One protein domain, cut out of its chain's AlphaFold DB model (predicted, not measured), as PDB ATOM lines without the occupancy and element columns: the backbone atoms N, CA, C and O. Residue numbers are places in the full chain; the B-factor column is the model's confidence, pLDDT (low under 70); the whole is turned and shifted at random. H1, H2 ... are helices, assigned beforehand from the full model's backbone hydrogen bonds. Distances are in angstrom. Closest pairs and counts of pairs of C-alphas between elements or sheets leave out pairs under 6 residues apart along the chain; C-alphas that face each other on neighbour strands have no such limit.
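Overview. This is residues 189 to 282 of the 396 residues of an uncharacterized protein of Rhizophagus clarus (UniProt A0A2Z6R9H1). H2 sits in the middle of a compact set of crossed helices, with H3 crossing it on one side and the last part of H5 meeting it on the other. H4 and H6 pack on the first part of H5, and the short H1 joins H2 to H6. The printed part has 94 residues with six named helices, H1 to H6 in chain order, and no named strand; its class is all helix. It is compact, with a radius of gyration of the C-alphas of 12.3 A, and rounded, spanning 32 by 26 by 23 A.

Along the chain. H1, residues 189 to 193, begins at C-alpha 189 (206.473, 141.804, 297.673). H2 is residues 197 to 207, 15.1 A long from first to last C-alpha, and H3, residues 219 to 233, is the longest at 21.0 A. H4 is residues 242 to 248. H5, residues 250 to 261, measures 16.4 A, and H6, residues 271 to 281, 14.7 A, ending at C-alpha 281 (200.677, 146.851, 297.741).

Arrangement. H2 and H5 are the hubs, touching three helices each. H2 and H1 touch only at the corner, the closest C-alphas being Arg 191 and Ala 197, 5.4 A. H2 touches H3 at a steep tilt of 47 degrees, the same way; the closest C-alphas, Ser 203 and Ala 225, are 4.6 A apart. H5 touches H2 with residues 259 to 260 alone, only just about perpendicular at 72 degrees; the closest C-alphas are Asn 202 and Cys 260, 5.7 A. H5 and H4 touch only at the corner, closest at the C-alphas of Leu 246 and Asn 253, 4.8 A. H6 touches H5 about perpendicular, at 88 degrees, the closest C-alphas being Phe 252 and His 272, 5.7 A. H6 also touches H1, where the C-alphas of Cys 190 and Ile 281 are closest, 5.4 A. H3 and H5 are apart. In H2, H3, H4, H5 and H6 every O i to N i+4 pair is within hydrogen-bond range; H1 has 0 of 1, but 2 of 2 O i to N i+3 pairs.

Size, cuts and confidence. The C-alphas farthest apart, Cys 234 and Lys 269, are 34.9 A apart. The printed part has no cut; the link from H2 to H3, 11 residues, is long. Its mean pLDDT is 91.6, and no printed residue is under 70.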
ATOM      1  N   ILE A 189     206.668 141.027 296.436       86.81
ATOM      2  CA  ILE A 189     206.473 141.804 297.673       86.81
ATOM      3  C   ILE A 189     205.008 141.955 298.052       86.81
ATOM      4  O   ILE A 189     204.694 142.128 299.230       86.81
ATOM      5  N   CYS A 190     204.090 141.813 297.094       89.44
ATOM      6  CA  CYS A 190     202.666 141.876 297.378       89.44
ATOM      7  C   CYS A 190     202.225 140.848 298.431       89.44
ATOM      8  O   CYS A 190     201.290 141.130 299.183       89.44
ATOM      9  N   ARG A 191     202.928 139.712 298.551       92.44
ATOM     10  CA  ARG A 191     202.667 138.673 299.564       92.44
ATOM     11  C   ARG A 191     202.675 139.216 300.998       92.44
ATOM     12  O   ARG A 191     201.946 138.703 301.841       92.44
ATOM     13  N   LEU A 192     203.398 140.308 301.266       92.38
ATOM     14  CA  LEU A 192     203.421 140.988 302.568       92.38
ATOM     15  C   LEU A 192     202.036 141.499 303.019       92.38
ATOM     16  O   LEU A 192     201.825 141.763 304.199       92.38
ATOM     17  N   GLY A 193     201.079 141.641 302.096       90.19
ATOM     18  CA  GLY A 193     199.705 142.021 302.420       90.19
ATOM     19  C   GLY A 193     198.720 140.870 302.609       90.19
ATOM     20  O   GLY A 193     197.546 141.154 302.866       90.19
ATOM     21  N   GLY A 194     199.162 139.621 302.423       89.94
ATOM     22  CA  GLY A 194     198.310 138.434 302.376       89.94
ATOM     23  C   GLY A 194     198.466 137.498 303.565       89.94
ATOM     24  O   GLY A 194     199.021 137.863 304.598       89.94
ATOM     25  N   ASP A 195     197.945 136.281 303.422       89.81
ATOM     26  CA  ASP A 195     197.962 135.279 304.497       89.81
ATOM     27  C   ASP A 195     199.364 134.699 304.730       89.81
ATOM     28  O   ASP A 195     199.719 134.360 305.856       89.81
ATOM     29  N   SER A 196     200.201 134.684 303.691       90.44
ATOM     30  CA  SER A 196     201.613 134.292 303.750       90.44
ATOM     31  C   SER A 196     202.561 135.442 304.136       90.44
ATOM     32  O   SER A 196     203.778 135.293 304.032       90.44
ATOM     33  N   ALA A 197     202.042 136.584 304.615       93.62
ATOM     34  CA  ALA A 197     202.839 137.779 304.912       93.62
ATOM     35  C   ALA A 197     203.973 137.539 305.917       93.62
ATOM     36  O   ALA A 197     205.085 138.019 305.706       93.62
ATOM     37  N   HIS A 198     203.705 136.800 306.998       94.94
ATOM     38  CA  HIS A 198     204.706 136.507 308.031       94.94
ATOM     39  C   HIS A 198     205.838 135.632 307.489       94.94
ATOM     40  O   HIS A 198     207.006 136.002 307.605       94.94
ATOM     41  N   SER A 199     205.492 134.545 306.793       95.31
ATOM     42  CA  SER A 199     206.467 133.681 306.127       95.31
ATOM     43  C   SER A 199     207.281 134.447 305.085       95.31
ATOM     44  O   SER A 199     208.503 134.348 305.055       95.31
ATOM     45  N   PHE A 200     206.628 135.281 304.269       95.56
ATOM     46  CA  PHE A 200     207.316 136.119 303.294       95.56
ATOM     47  C   PHE A 200     208.282 137.109 303.959       95.56
ATOM     48  O   PHE A 200     209.410 137.252 303.493       95.56
ATOM     49  N   ALA A 201     207.880 137.762 305.053       96.31
ATOM     50  CA  ALA A 201     208.730 138.704 305.778       96.31
ATOM     51  C   ALA A 201     209.984 138.024 306.350       96.31
ATOM     52  O   ALA A 201     211.088 138.537 306.162       96.31
ATOM     53  N   ASN A 202     209.844 136.842 306.962       96.50
ATOM     54  CA  ASN A 202     210.988 136.070 307.456       96.50
ATOM     55  C   ASN A 202     211.926 135.636 306.319       96.50
ATOM     56  O   ASN A 202     213.142 135.794 306.440       96.50
ATOM     57  N   SER A 203     211.388 135.160 305.191       96.75
ATOM     58  CA  SER A 203     212.192 134.812 304.010       96.75
ATOM     59  C   SER A 203     212.909 136.018 303.410       96.75
ATOM     60  O   SER A 203     214.086 135.930 303.073       96.75
ATOM     61  N   PHE A 204     212.235 137.167 303.312       96.25
ATOM     62  CA  PHE A 204     212.832 138.415 302.835       96.25
ATOM     63  C   PHE A 204     213.965 138.873 303.757       96.25
ATOM     64  O   PHE A 204     215.057 139.217 303.302       96.25
ATOM     65  N   ARG A 205     213.731 138.821 305.068       95.94
ATOM     66  CA  ARG A 205     214.716 139.147 306.097       95.94
ATOM     67  C   ARG A 205     215.970 138.276 305.991       95.94
ATOM     68  O   ARG A 205     217.083 138.792 306.087       95.94
ATOM     69  N   PHE A 206     215.801 136.979 305.751       96.69
ATOM     70  CA  PHE A 206     216.923 136.067 305.557       96.69
ATOM     71  C   PHE A 206     217.659 136.316 304.235       96.69
ATOM     72  O   PHE A 206     218.867 136.557 304.221       96.69
ATOM     73  N   THR A 207     216.938 136.307 303.115       95.06
ATOM     74  CA  THR A 207     217.557 136.295 301.786       95.06
ATOM     75  C   THR A 207     218.030 137.677 301.332       95.06
ATOM     76  O   THR A 207     219.141 137.804 300.818       95.06
ATOM     77  N   ILE A 208     217.215 138.718 301.518       93.25
ATOM     78  CA  ILE A 208     217.480 140.072 301.000       93.25
ATOM     79  C   ILE A 208     218.271 140.899 302.015       93.25
ATOM     80  O   ILE A 208     219.270 141.518 301.653       93.25
ATOM     81  N   LEU A 209     217.864 140.885 303.291       93.69
ATOM     82  CA  LEU A 209     218.558 141.642 304.345       93.69
ATOM     83  C   LEU A 209     219.776 140.904 304.918       93.69
ATOM     84  O   LEU A 209     220.518 141.496 305.699       93.69
ATOM     85  N   ARG A 210     219.988 139.635 304.537       94.19
ATOM     86  CA  ARG A 210     221.107 138.793 304.996       94.19
ATOM     87  C   ARG A 210     221.178 138.676 306.527       94.19
ATOM     88  O   ARG A 210     222.264 138.706 307.101       94.19
ATOM     89  N   ARG A 211     220.019 138.559 307.187       94.38
ATOM     90  CA  ARG A 211     219.889 138.370 308.647       94.38
ATOM     91  C   ARG A 211     219.588 136.900 308.982       94.38
ATOM     92  O   ARG A 211     218.971 136.201 308.189       94.38
ATOM     93  N   ASP A 212     219.962 136.431 310.171       94.19
ATOM     94  CA  ASP A 212     219.739 135.032 310.584       94.19
ATOM     95  C   ASP A 212     218.273 134.718 310.884       94.19
ATOM     96  O   ASP A 212     217.568 135.565 311.418       94.19
ATOM     97  N   TRP A 213     217.804 133.492 310.645       94.19
ATOM     98  CA  TRP A 213     216.440 133.095 311.015       94.19
ATOM     99  C   TRP A 213     216.146 133.303 312.510       94.19
ATOM    100  O   TRP A 213     216.933 132.914 313.370       94.19
ATOM    101  N   ASN A 214     214.976 133.869 312.830       87.44
ATOM    102  CA  ASN A 214     214.555 134.071 314.225       87.44
ATOM    103  C   ASN A 214     214.230 132.744 314.939       87.44
ATOM    104  O   ASN A 214     214.418 132.619 316.147       87.44
ATOM    105  N   LYS A 215     213.698 131.770 314.192       89.31
ATOM    106  CA  LYS A 215     213.318 130.419 314.633       89.31
ATOM    107  C   LYS A 215     213.632 129.435 313.505       89.31
ATOM    108  O   LYS A 215     213.982 129.854 312.406       89.31
ATOM    109  N   THR A 216     213.498 128.134 313.754       92.25
ATOM    110  CA  THR A 216     213.588 127.131 312.684       92.25
ATOM    111  C   THR A 216     212.555 127.448 311.593       92.25
ATOM    112  O   THR A 216     211.373 127.550 311.931       92.25
ATOM    113  N   PRO A 217     212.974 127.629 310.327       94.38
ATOM    114  CA  PRO A 217     212.069 128.035 309.262       94.38
ATOM    115  C   PRO A 217     211.111 126.904 308.887       94.38
ATOM    116  O   PRO A 217     211.450 125.722 308.935       94.38
ATOM    117  N   THR A 218     209.910 127.294 308.485       94.69
ATOM    118  CA  THR A 218     208.887 126.420 307.910       94.69
ATOM    119  C   THR A 218     209.195 126.081 306.448       94.69
ATOM    120  O   THR A 218     209.938 126.794 305.771       94.69
ATOM    121  N   ASP A 219     208.558 125.036 305.914       94.81
ATOM    122  CA  ASP A 219     208.697 124.663 304.496       94.81
ATOM    123  C   ASP A 219     208.292 125.806 303.550       94.81
ATOM    124  O   ASP A 219     208.913 126.011 302.504       94.81
ATOM    125  N   MET A 220     207.277 126.591 303.932       92.25
ATOM    126  CA  MET A 220     206.850 127.768 303.174       92.25
ATOM    127  C   MET A 220     207.928 128.857 303.173       92.25
ATOM    128  O   MET A 220     208.228 129.410 302.115       92.25
ATOM    129  N   GLU A 221     208.543 129.142 304.323       95.88
ATOM    130  CA  GLU A 221     209.629 130.125 304.430       95.88
ATOM    131  C   GLU A 221     210.868 129.703 303.636       95.88
ATOM    132  O   GLU A 221     211.472 130.527 302.946       95.88
ATOM    133  N   LEU A 222     211.223 128.417 303.675       96.50
ATOM    134  CA  LEU A 222     212.330 127.868 302.890       96.50
ATOM    135  C   LEU A 222     212.071 127.987 301.386       96.50
ATOM    136  O   LEU A 222     212.959 128.403 300.638       96.50
ATOM    137  N   ARG A 223     210.851 127.665 300.939       94.62
ATOM    138  CA  ARG A 223     210.457 127.814 299.534       94.62
ATOM    139  C   ARG A 223     210.552 129.272 299.084       94.62
ATOM    140  O   ARG A 223     211.213 129.551 298.090       94.62
ATOM    141  N   LEU A 224     209.954 130.196 299.836       94.44
ATOM    142  CA  LEU A 224     209.979 131.624 299.511       94.44
ATOM    143  C   LEU A 224     211.405 132.192 299.534       94.44
ATOM    144  O   LEU A 224     211.753 133.004 298.683       94.44
ATOM    145  N   ALA A 225     212.248 131.751 300.469       96.25
ATOM    146  CA  ALA A 225     213.645 132.176 300.535       96.25
ATOM    147  C   ALA A 225     214.432 131.736 299.296       96.25
ATOM    148  O   ALA A 225     215.204 132.533 298.760       96.25
ATOM    149  N   LYS A 226     214.198 130.505 298.821       95.81
ATOM    150  CA  LYS A 226     214.793 129.977 297.590       95.81
ATOM    151  C   LYS A 226     214.310 130.735 296.353       95.81
ATOM    152  O   LYS A 226     215.119 131.047 295.485       95.81
ATOM    153  N   ASP A 227     213.019 131.053 296.279       93.12
ATOM    154  CA  ASP A 227     212.458 131.843 295.177       93.12
ATOM    155  C   ASP A 227     213.107 133.239 295.120       93.12
ATOM    156  O   ASP A 227     213.580 133.659 294.065       93.12
ATOM    157  N   LEU A 228     213.244 133.912 296.269       95.00
ATOM    158  CA  LEU A 228     213.942 135.200 296.373       95.00
ATOM    159  C   LEU A 228     215.434 135.098 296.023       95.00
ATOM    160  O   LEU A 228     216.000 136.016 295.435       95.00
ATOM    161  N   GLU A 229     216.098 134.000 296.383       95.31
ATOM    162  CA  GLU A 229     217.512 133.794 296.059       95.31
ATOM    163  C   GLU A 229     217.710 133.620 294.550       95.31
ATOM    164  O   GLU A 229     218.618 134.220 293.969       95.31
ATOM    165  N   ASN A 230     216.822 132.861 293.902       94.00
ATOM    166  CA  ASN A 230     216.802 132.729 292.449       94.00
ATOM    167  C   ASN A 230     216.595 134.087 291.770       94.00
ATOM    168  O   ASN A 230     217.292 134.386 290.802       94.00
ATOM    169  N   ASP A 231     215.699 134.929 292.295       92.19
ATOM    170  CA  ASP A 231     215.471 136.277 291.768       92.19
ATOM    171  C   ASP A 231     216.745 137.126 291.811       92.19
ATOM    172  O   ASP A 231     217.145 137.692 290.790       92.19
ATOM    173  N   ILE A 232     217.437 137.153 292.955       91.69
ATOM    174  CA  ILE A 232     218.707 137.880 293.107       91.69
ATOM    175  C   ILE A 232     219.757 137.349 292.126       91.69
ATOM    176  O   ILE A 232     220.421 138.141 291.452       91.69
ATOM    177  N   ASN A 233     219.895 136.025 292.017       92.31
ATOM    178  CA  ASN A 233     220.870 135.384 291.130       92.31
ATOM    179  C   ASN A 233     220.595 135.681 289.646       92.31
ATOM    180  O   ASN A 233     221.530 135.779 288.853       92.31
ATOM    181  N   CYS A 234     219.329 135.883 289.280       89.06
ATOM    182  CA  CYS A 234     218.901 136.302 287.945       89.06
ATOM    183  C   CYS A 234     218.980 137.825 287.717       89.06
ATOM    184  O   CYS A 234     218.619 138.300 286.640       89.06
ATOM    185  N   GLY A 235     219.444 138.605 288.699       85.69
ATOM    186  CA  GLY A 235     219.551 140.065 288.620       85.69
ATOM    187  C   GLY A 235     218.268 140.830 288.972       85.69
ATOM    188  O   GLY A 235     218.258 142.061 288.913       85.69
ATOM    189  N   ASN A 236     217.203 140.142 289.394       84.69
ATOM    190  CA  ASN A 236     215.944 140.743 289.839       84.69
ATOM    191  C   ASN A 236     216.039 141.133 291.321       84.69
ATOM    192  O   ASN A 236     215.577 140.424 292.208       84.69
ATOM    193  N   SER A 237     216.656 142.282 291.594       84.31
ATOM    194  CA  SER A 237     216.903 142.781 292.959       84.31
ATOM    195  C   SER A 237     216.002 143.947 293.378       84.31
ATOM    196  O   SER A 237     216.146 144.470 294.478       84.31
ATOM    197  N   ASN A 238     215.068 144.375 292.526       85.62
ATOM    198  CA  ASN A 238     214.178 145.487 292.847       85.62
ATOM    199  C   ASN A 238     213.194 145.079 293.951       85.62
ATOM    200  O   ASN A 238     212.348 144.210 293.741       85.62
ATOM    201  N   THR A 239     213.275 145.740 295.103       84.69
ATOM    202  CA  THR A 239     212.427 145.451 296.265       84.69
ATOM    203  C   THR A 239     211.262 146.430 296.427       84.69
ATOM    204  O   THR A 239     210.670 146.532 297.500       84.69
ATOM    205  N   PHE A 240     210.910 147.157 295.366       81.50
ATOM    206  CA  PHE A 240     209.754 148.055 295.328       81.50
ATOM    207  C   PHE A 240     209.696 149.047 296.510       81.50
ATOM    208  O   PHE A 240     208.620 149.336 297.036       81.50
ATOM    209  N   GLY A 241     210.852 149.552 296.953       83.25
ATOM    210  CA  GLY A 241     210.952 150.494 298.069       83.25
ATOM    211  C   GLY A 241     210.953 149.852 299.460       83.25
ATOM    212  O   GLY A 241     211.117 150.570 300.444       83.25
ATOM    213  N   LEU A 242     210.741 148.533 299.585       88.62
ATOM    214  CA  LEU A 242     210.706 147.861 300.888       88.62
ATOM    215  C   LEU A 242     212.089 147.854 301.547       88.62
ATOM    216  O   LEU A 242     212.192 148.121 302.740       88.62
ATOM    217  N   GLN A 243     213.148 147.558 300.791       91.25
ATOM    218  CA  GLN A 243     214.506 147.531 301.334       91.25
ATOM    219  C   GLN A 243     214.967 148.928 301.752       91.25
ATOM    220  O   GLN A 243     215.545 149.079 302.822       91.25
ATOM    221  N   GLU A 244     214.673 149.940 300.940       91.19
ATOM    222  CA  GLU A 244     214.972 151.340 301.231       91.19
ATOM    223  C   GLU A 244     214.260 151.785 302.515       91.19
ATOM    224  O   GLU A 244     214.901 152.295 303.427       91.19
ATOM    225  N   MET A 245     212.964 151.483 302.660       90.38
ATOM    226  CA  MET A 245     212.214 151.786 303.887       90.38
ATOM    227  C   MET A 245     212.788 151.101 305.133       90.38
ATOM    228  O   MET A 245     212.754 151.679 306.214       90.38
ATOM    229  N   LEU A 246     213.322 149.885 304.994       93.56
ATOM    230  CA  LEU A 246     213.946 149.146 306.096       93.56
ATOM    231  C   LEU A 246     215.330 149.684 306.489       93.56
ATOM    232  O   LEU A 246     215.791 149.390 307.588       93.56
ATOM    233  N   PHE A 247     216.007 150.429 305.614       91.31
ATOM    234  CA  PHE A 247     217.306 151.037 305.921       91.31
ATOM    235  C   PHE A 247     217.199 152.507 306.327       91.31
ATOM    236  O   PHE A 247     217.982 152.957 307.158       91.31
ATOM    237  N   ASP A 248     216.238 153.239 305.765       92.56
ATOM    238  CA  ASP A 248     216.123 154.688 305.945       92.56
ATOM    239  C   ASP A 248     215.189 155.082 307.104       92.56
ATOM    240  O   ASP A 248     215.161 156.249 307.501       92.56
ATOM    241  N   ASN A 249     214.402 154.142 307.643       94.19
ATOM    242  CA  ASN A 249     213.448 154.397 308.720       94.19
ATOM    243  C   ASN A 249     213.574 153.361 309.850       94.19
ATOM    244  O   ASN A 249     213.050 152.249 309.756       94.19
ATOM    245  N   ASP A 250     214.221 153.772 310.942       94.69
ATOM    246  CA  ASP A 250     214.444 152.937 312.127       94.69
ATOM    247  C   ASP A 250     213.127 152.449 312.753       94.69
ATOM    248  O   ASP A 250     213.002 151.266 313.055       94.69
ATOM    249  N   GLU A 251     212.106 153.310 312.860       95.00
ATOM    250  CA  GLU A 251     210.797 152.934 313.422       95.00
ATOM    251  C   GLU A 251     210.107 151.856 312.571       95.00
ATOM    252  O   GLU A 251     209.516 150.914 313.100       95.00
ATOM    253  N   PHE A 252     210.208 151.965 311.242       95.50
ATOM    254  CA  PHE A 252     209.673 150.958 310.324       95.50
ATOM    255  C   PHE A 252     210.431 149.630 310.442       95.50
ATOM    256  O   PHE A 252     209.813 148.565 310.462       95.50
ATOM    257  N   ASN A 253     211.762 149.682 310.516       95.94
ATOM    258  CA  ASN A 253     212.600 148.492 310.641       95.94
ATOM    259  C   ASN A 253     212.398 147.777 311.983       95.94
ATOM    260  O   ASN A 253     212.300 146.549 311.995       95.94
ATOM    261  N   ASP A 254     212.280 148.515 313.085       95.44
ATOM    262  CA  ASP A 254     211.985 147.951 314.405       95.44
ATOM    263  C   ASP A 254     210.633 147.233 314.399       95.44
ATOM    264  O   ASP A 254     210.534 146.072 314.804       95.44
ATOM    265  N   GLU A 255     209.604 147.869 313.836       96.50
ATOM    266  CA  GLU A 255     208.274 147.276 313.715       96.50
ATOM    267  C   GLU A 255     208.266 146.034 312.800       96.50
ATOM    268  O   GLU A 255     207.597 145.039 313.090       96.50
ATOM    269  N   PHE A 256     209.044 146.047 311.714       96.44
ATOM    270  CA  PHE A 256     209.216 144.888 310.836       96.44
ATOM    271  C   PHE A 256     209.928 143.724 311.545       96.44
ATOM    272  O   PHE A 256     209.539 142.562 311.387       96.44
ATOM    273  N   GLU A 257     210.951 144.009 312.352       95.62
ATOM    274  CA  GLU A 257     211.633 143.003 313.173       95.62
ATOM    275  C   GLU A 257     210.701 142.405 314.232       95.62
ATOM    276  O   GLU A 257     210.714 141.189 314.443       95.62
ATOM    277  N   GLU A 258     209.872 143.228 314.877       95.88
ATOM    278  CA  GLU A 258     208.839 142.760 315.805       95.88
ATOM    279  C   GLU A 258     207.816 141.867 315.102       95.88
ATOM    280  O   GLU A 258     207.489 140.790 315.609       95.88
ATOM    281  N   PHE A 259     207.366 142.260 313.907       96.00
ATOM    282  CA  PHE A 259     206.471 141.451 313.082       96.00
ATOM    283  C   PHE A 259     207.082 140.079 312.773       96.00
ATOM    284  O   PHE A 259     206.424 139.058 312.960       96.00
ATOM    285  N   CYS A 260     208.355 140.027 312.377       95.06
ATOM    286  CA  CYS A 260     209.052 138.771 312.084       95.06
ATOM    287  C   CYS A 260     209.189 137.857 313.318       95.06
ATOM    288  O   CYS A 260     209.142 136.633 313.193       95.06
ATOM    289  N   LYS A 261     209.356 138.429 314.519       93.19
ATOM    290  CA  LYS A 261     209.535 137.672 315.776       93.19
ATOM    291  C   LYS A 261     208.225 137.198 316.402       93.19
ATOM    292  O   LYS A 261     208.238 136.234 317.169       93.19
ATOM    293  N   ALA A 262     207.127 137.890 316.121       92.12
ATOM    294  CA  ALA A 262     205.827 137.612 316.705       92.12
ATOM    295  C   ALA A 262     205.271 136.240 316.286       92.12
ATOM    296  O   ALA A 262     205.517 135.750 315.186       92.12
ATOM    297  N   ASP A 263     204.466 135.643 317.168       86.50
ATOM    298  CA  ASP A 263     203.730 134.412 316.882       86.50
ATOM    299  C   ASP A 263     202.370 134.750 316.258       86.50
ATOM    300  O   ASP A 263     201.519 135.365 316.905       86.50
ATOM    301  N   ASN A 264     202.166 134.346 315.000       85.31
ATOM    302  CA  ASN A 264     200.955 134.609 314.208       85.31
ATOM    303  C   ASN A 264     200.523 136.092 314.219       85.31
ATOM    304  O   ASN A 264     199.417 136.427 314.670       85.31
ATOM    305  N   PRO A 265     201.391 137.009 313.754       90.81
ATOM    306  CA  PRO A 265     201.109 138.433 313.804       90.81
ATOM    307  C   PRO A 265     199.949 138.829 312.890       90.81
ATOM    308  O   PRO A 265     199.850 138.424 311.735       90.81
ATOM    309  N   MET A 266     199.100 139.717 313.402       89.19
ATOM    310  CA  MET A 266     198.056 140.368 312.615       89.19
ATOM    311  C   MET A 266     198.601 141.679 312.059       89.19
ATOM    312  O   MET A 266     198.876 142.590 312.839       89.19
ATOM    313  N   LEU A 267     198.706 141.797 310.733       90.38
ATOM    314  CA  LEU A 267     199.336 142.935 310.051       90.38
ATOM    315  C   LEU A 267     198.847 144.304 310.556       90.38
ATOM    316  O   LEU A 267     199.648 145.187 310.819       90.38
ATOM    317  N   TYR A 268     197.538 144.478 310.769       88.25
ATOM    318  CA  TYR A 268     196.957 145.754 311.213       88.25
ATOM    319  C   TYR A 268     197.371 146.196 312.631       88.25
ATOM    320  O   TYR A 268     197.033 147.310 313.031       88.25
ATOM    321  N   LYS A 269     198.059 145.343 313.405       90.31
ATOM    322  CA  LYS A 269     198.650 145.697 314.709       90.31
ATOM    323  C   LYS A 269     200.012 146.387 314.590       90.31
ATOM    324  O   LYS A 269     200.496 146.876 315.600       90.31
ATOM    325  N   PHE A 270     200.579 146.429 313.387       93.88
ATOM    326  CA  PHE A 270     201.868 147.027 313.056       93.88
ATOM    327  C   PHE A 270     201.582 148.244 312.156       93.88
ATOM    328  O   PHE A 270     201.373 148.070 310.951       93.88
ATOM    329  N   PRO A 271     201.422 149.463 312.716       92.56
ATOM    330  CA  PRO A 271     200.918 150.624 311.981       92.56
ATOM    331  C   PRO A 271     201.764 151.058 310.781       92.56
ATOM    332  O   PRO A 271     201.191 151.400 309.741       92.56
ATOM    333  N   HIS A 272     203.093 151.057 310.896       92.81
ATOM    334  CA  HIS A 272     203.999 151.475 309.827       92.81
ATOM    335  C   HIS A 272     204.021 150.449 308.690       92.81
ATOM    336  O   HIS A 272     203.828 150.811 307.523       92.81
ATOM    337  N   LEU A 273     204.137 149.164 309.025       92.94
ATOM    338  CA  LEU A 273     204.103 148.051 308.083       92.94
ATOM    339  C   LEU A 273     202.743 147.962 307.384       92.94
ATOM    340  O   LEU A 273     202.659 147.888 306.156       92.94
ATOM    341  N   TYR A 274     201.653 148.052 308.144       91.56
ATOM    342  CA  TYR A 274     200.301 148.081 307.596       91.56
ATOM    343  C   TYR A 274     200.072 149.297 306.688       91.56
ATOM    344  O   TYR A 274     199.434 149.170 305.639       91.56
ATOM    345  N   SER A 275     200.606 150.470 307.046       88.88
ATOM    346  CA  SER A 275     200.554 151.665 306.197       88.88
ATOM    347  C   SER A 275     201.274 151.437 304.869       88.88
ATOM    348  O   SER A 275     200.709 151.741 303.812       88.88
ATOM    349  N   PHE A 276     202.467 150.832 304.899       87.88
ATOM    350  CA  PHE A 276     203.208 150.458 303.695       87.88
ATOM    351  C   PHE A 276     202.390 149.517 302.809       87.88
ATOM    352  O   PHE A 276     202.121 149.861 301.660       87.88
ATOM    353  N   VAL A 277     201.879 148.403 303.343       87.44
ATOM    354  CA  VAL A 277     201.048 147.454 302.576       87.44
ATOM    355  C   VAL A 277     199.824 148.148 301.975       87.44
ATOM    356  O   VAL A 277     199.520 148.009 300.785       87.44
ATOM    357  N   LYS A 278     199.119 148.936 302.788       83.62
ATOM    358  CA  LYS A 278     197.903 149.623 302.361       83.62
ATOM    359  C   LYS A 278     198.168 150.594 301.219       83.62
ATOM    360  O   LYS A 278     197.310 150.730 300.355       83.62
ATOM    361  N   THR A 279     199.301 151.287 301.224       80.81
ATOM    362  CA  THR A 279     199.616 152.339 300.245       80.81
ATOM    363  C   THR A 279     200.358 151.811 299.022       80.81
ATOM    364  O   THR A 279     200.038 152.227 297.911       80.81
ATOM    365  N   HIS A 280     201.279 150.866 299.212       77.44
ATOM    366  CA  HIS A 280     202.188 150.384 298.177       77.44
ATOM    367  C   HIS A 280     201.733 149.080 297.538       77.44
ATOM    368  O   HIS A 280     202.033 148.897 296.372       77.44
ATOM    369  N   ILE A 281     200.995 148.204 298.236       82.75
ATOM    370  CA  ILE A 281     200.677 146.851 297.741       82.75
ATOM    371  C   ILE A 281     199.237 146.730 297.255       82.75
ATOM    372  O   ILE A 281     199.001 146.377 296.100       82.75
ATOM    373  N   TYR A 282     198.245 147.036 298.099       79.81
ATOM    374  CA  TYR A 282     196.837 146.729 297.788       79.81
ATOM    375  C   TYR A 282     196.315 147.391 296.509       79.81
ATOM    376  O   TYR A 282     195.329 146.937 295.933       79.81
TER     377      TYR A 282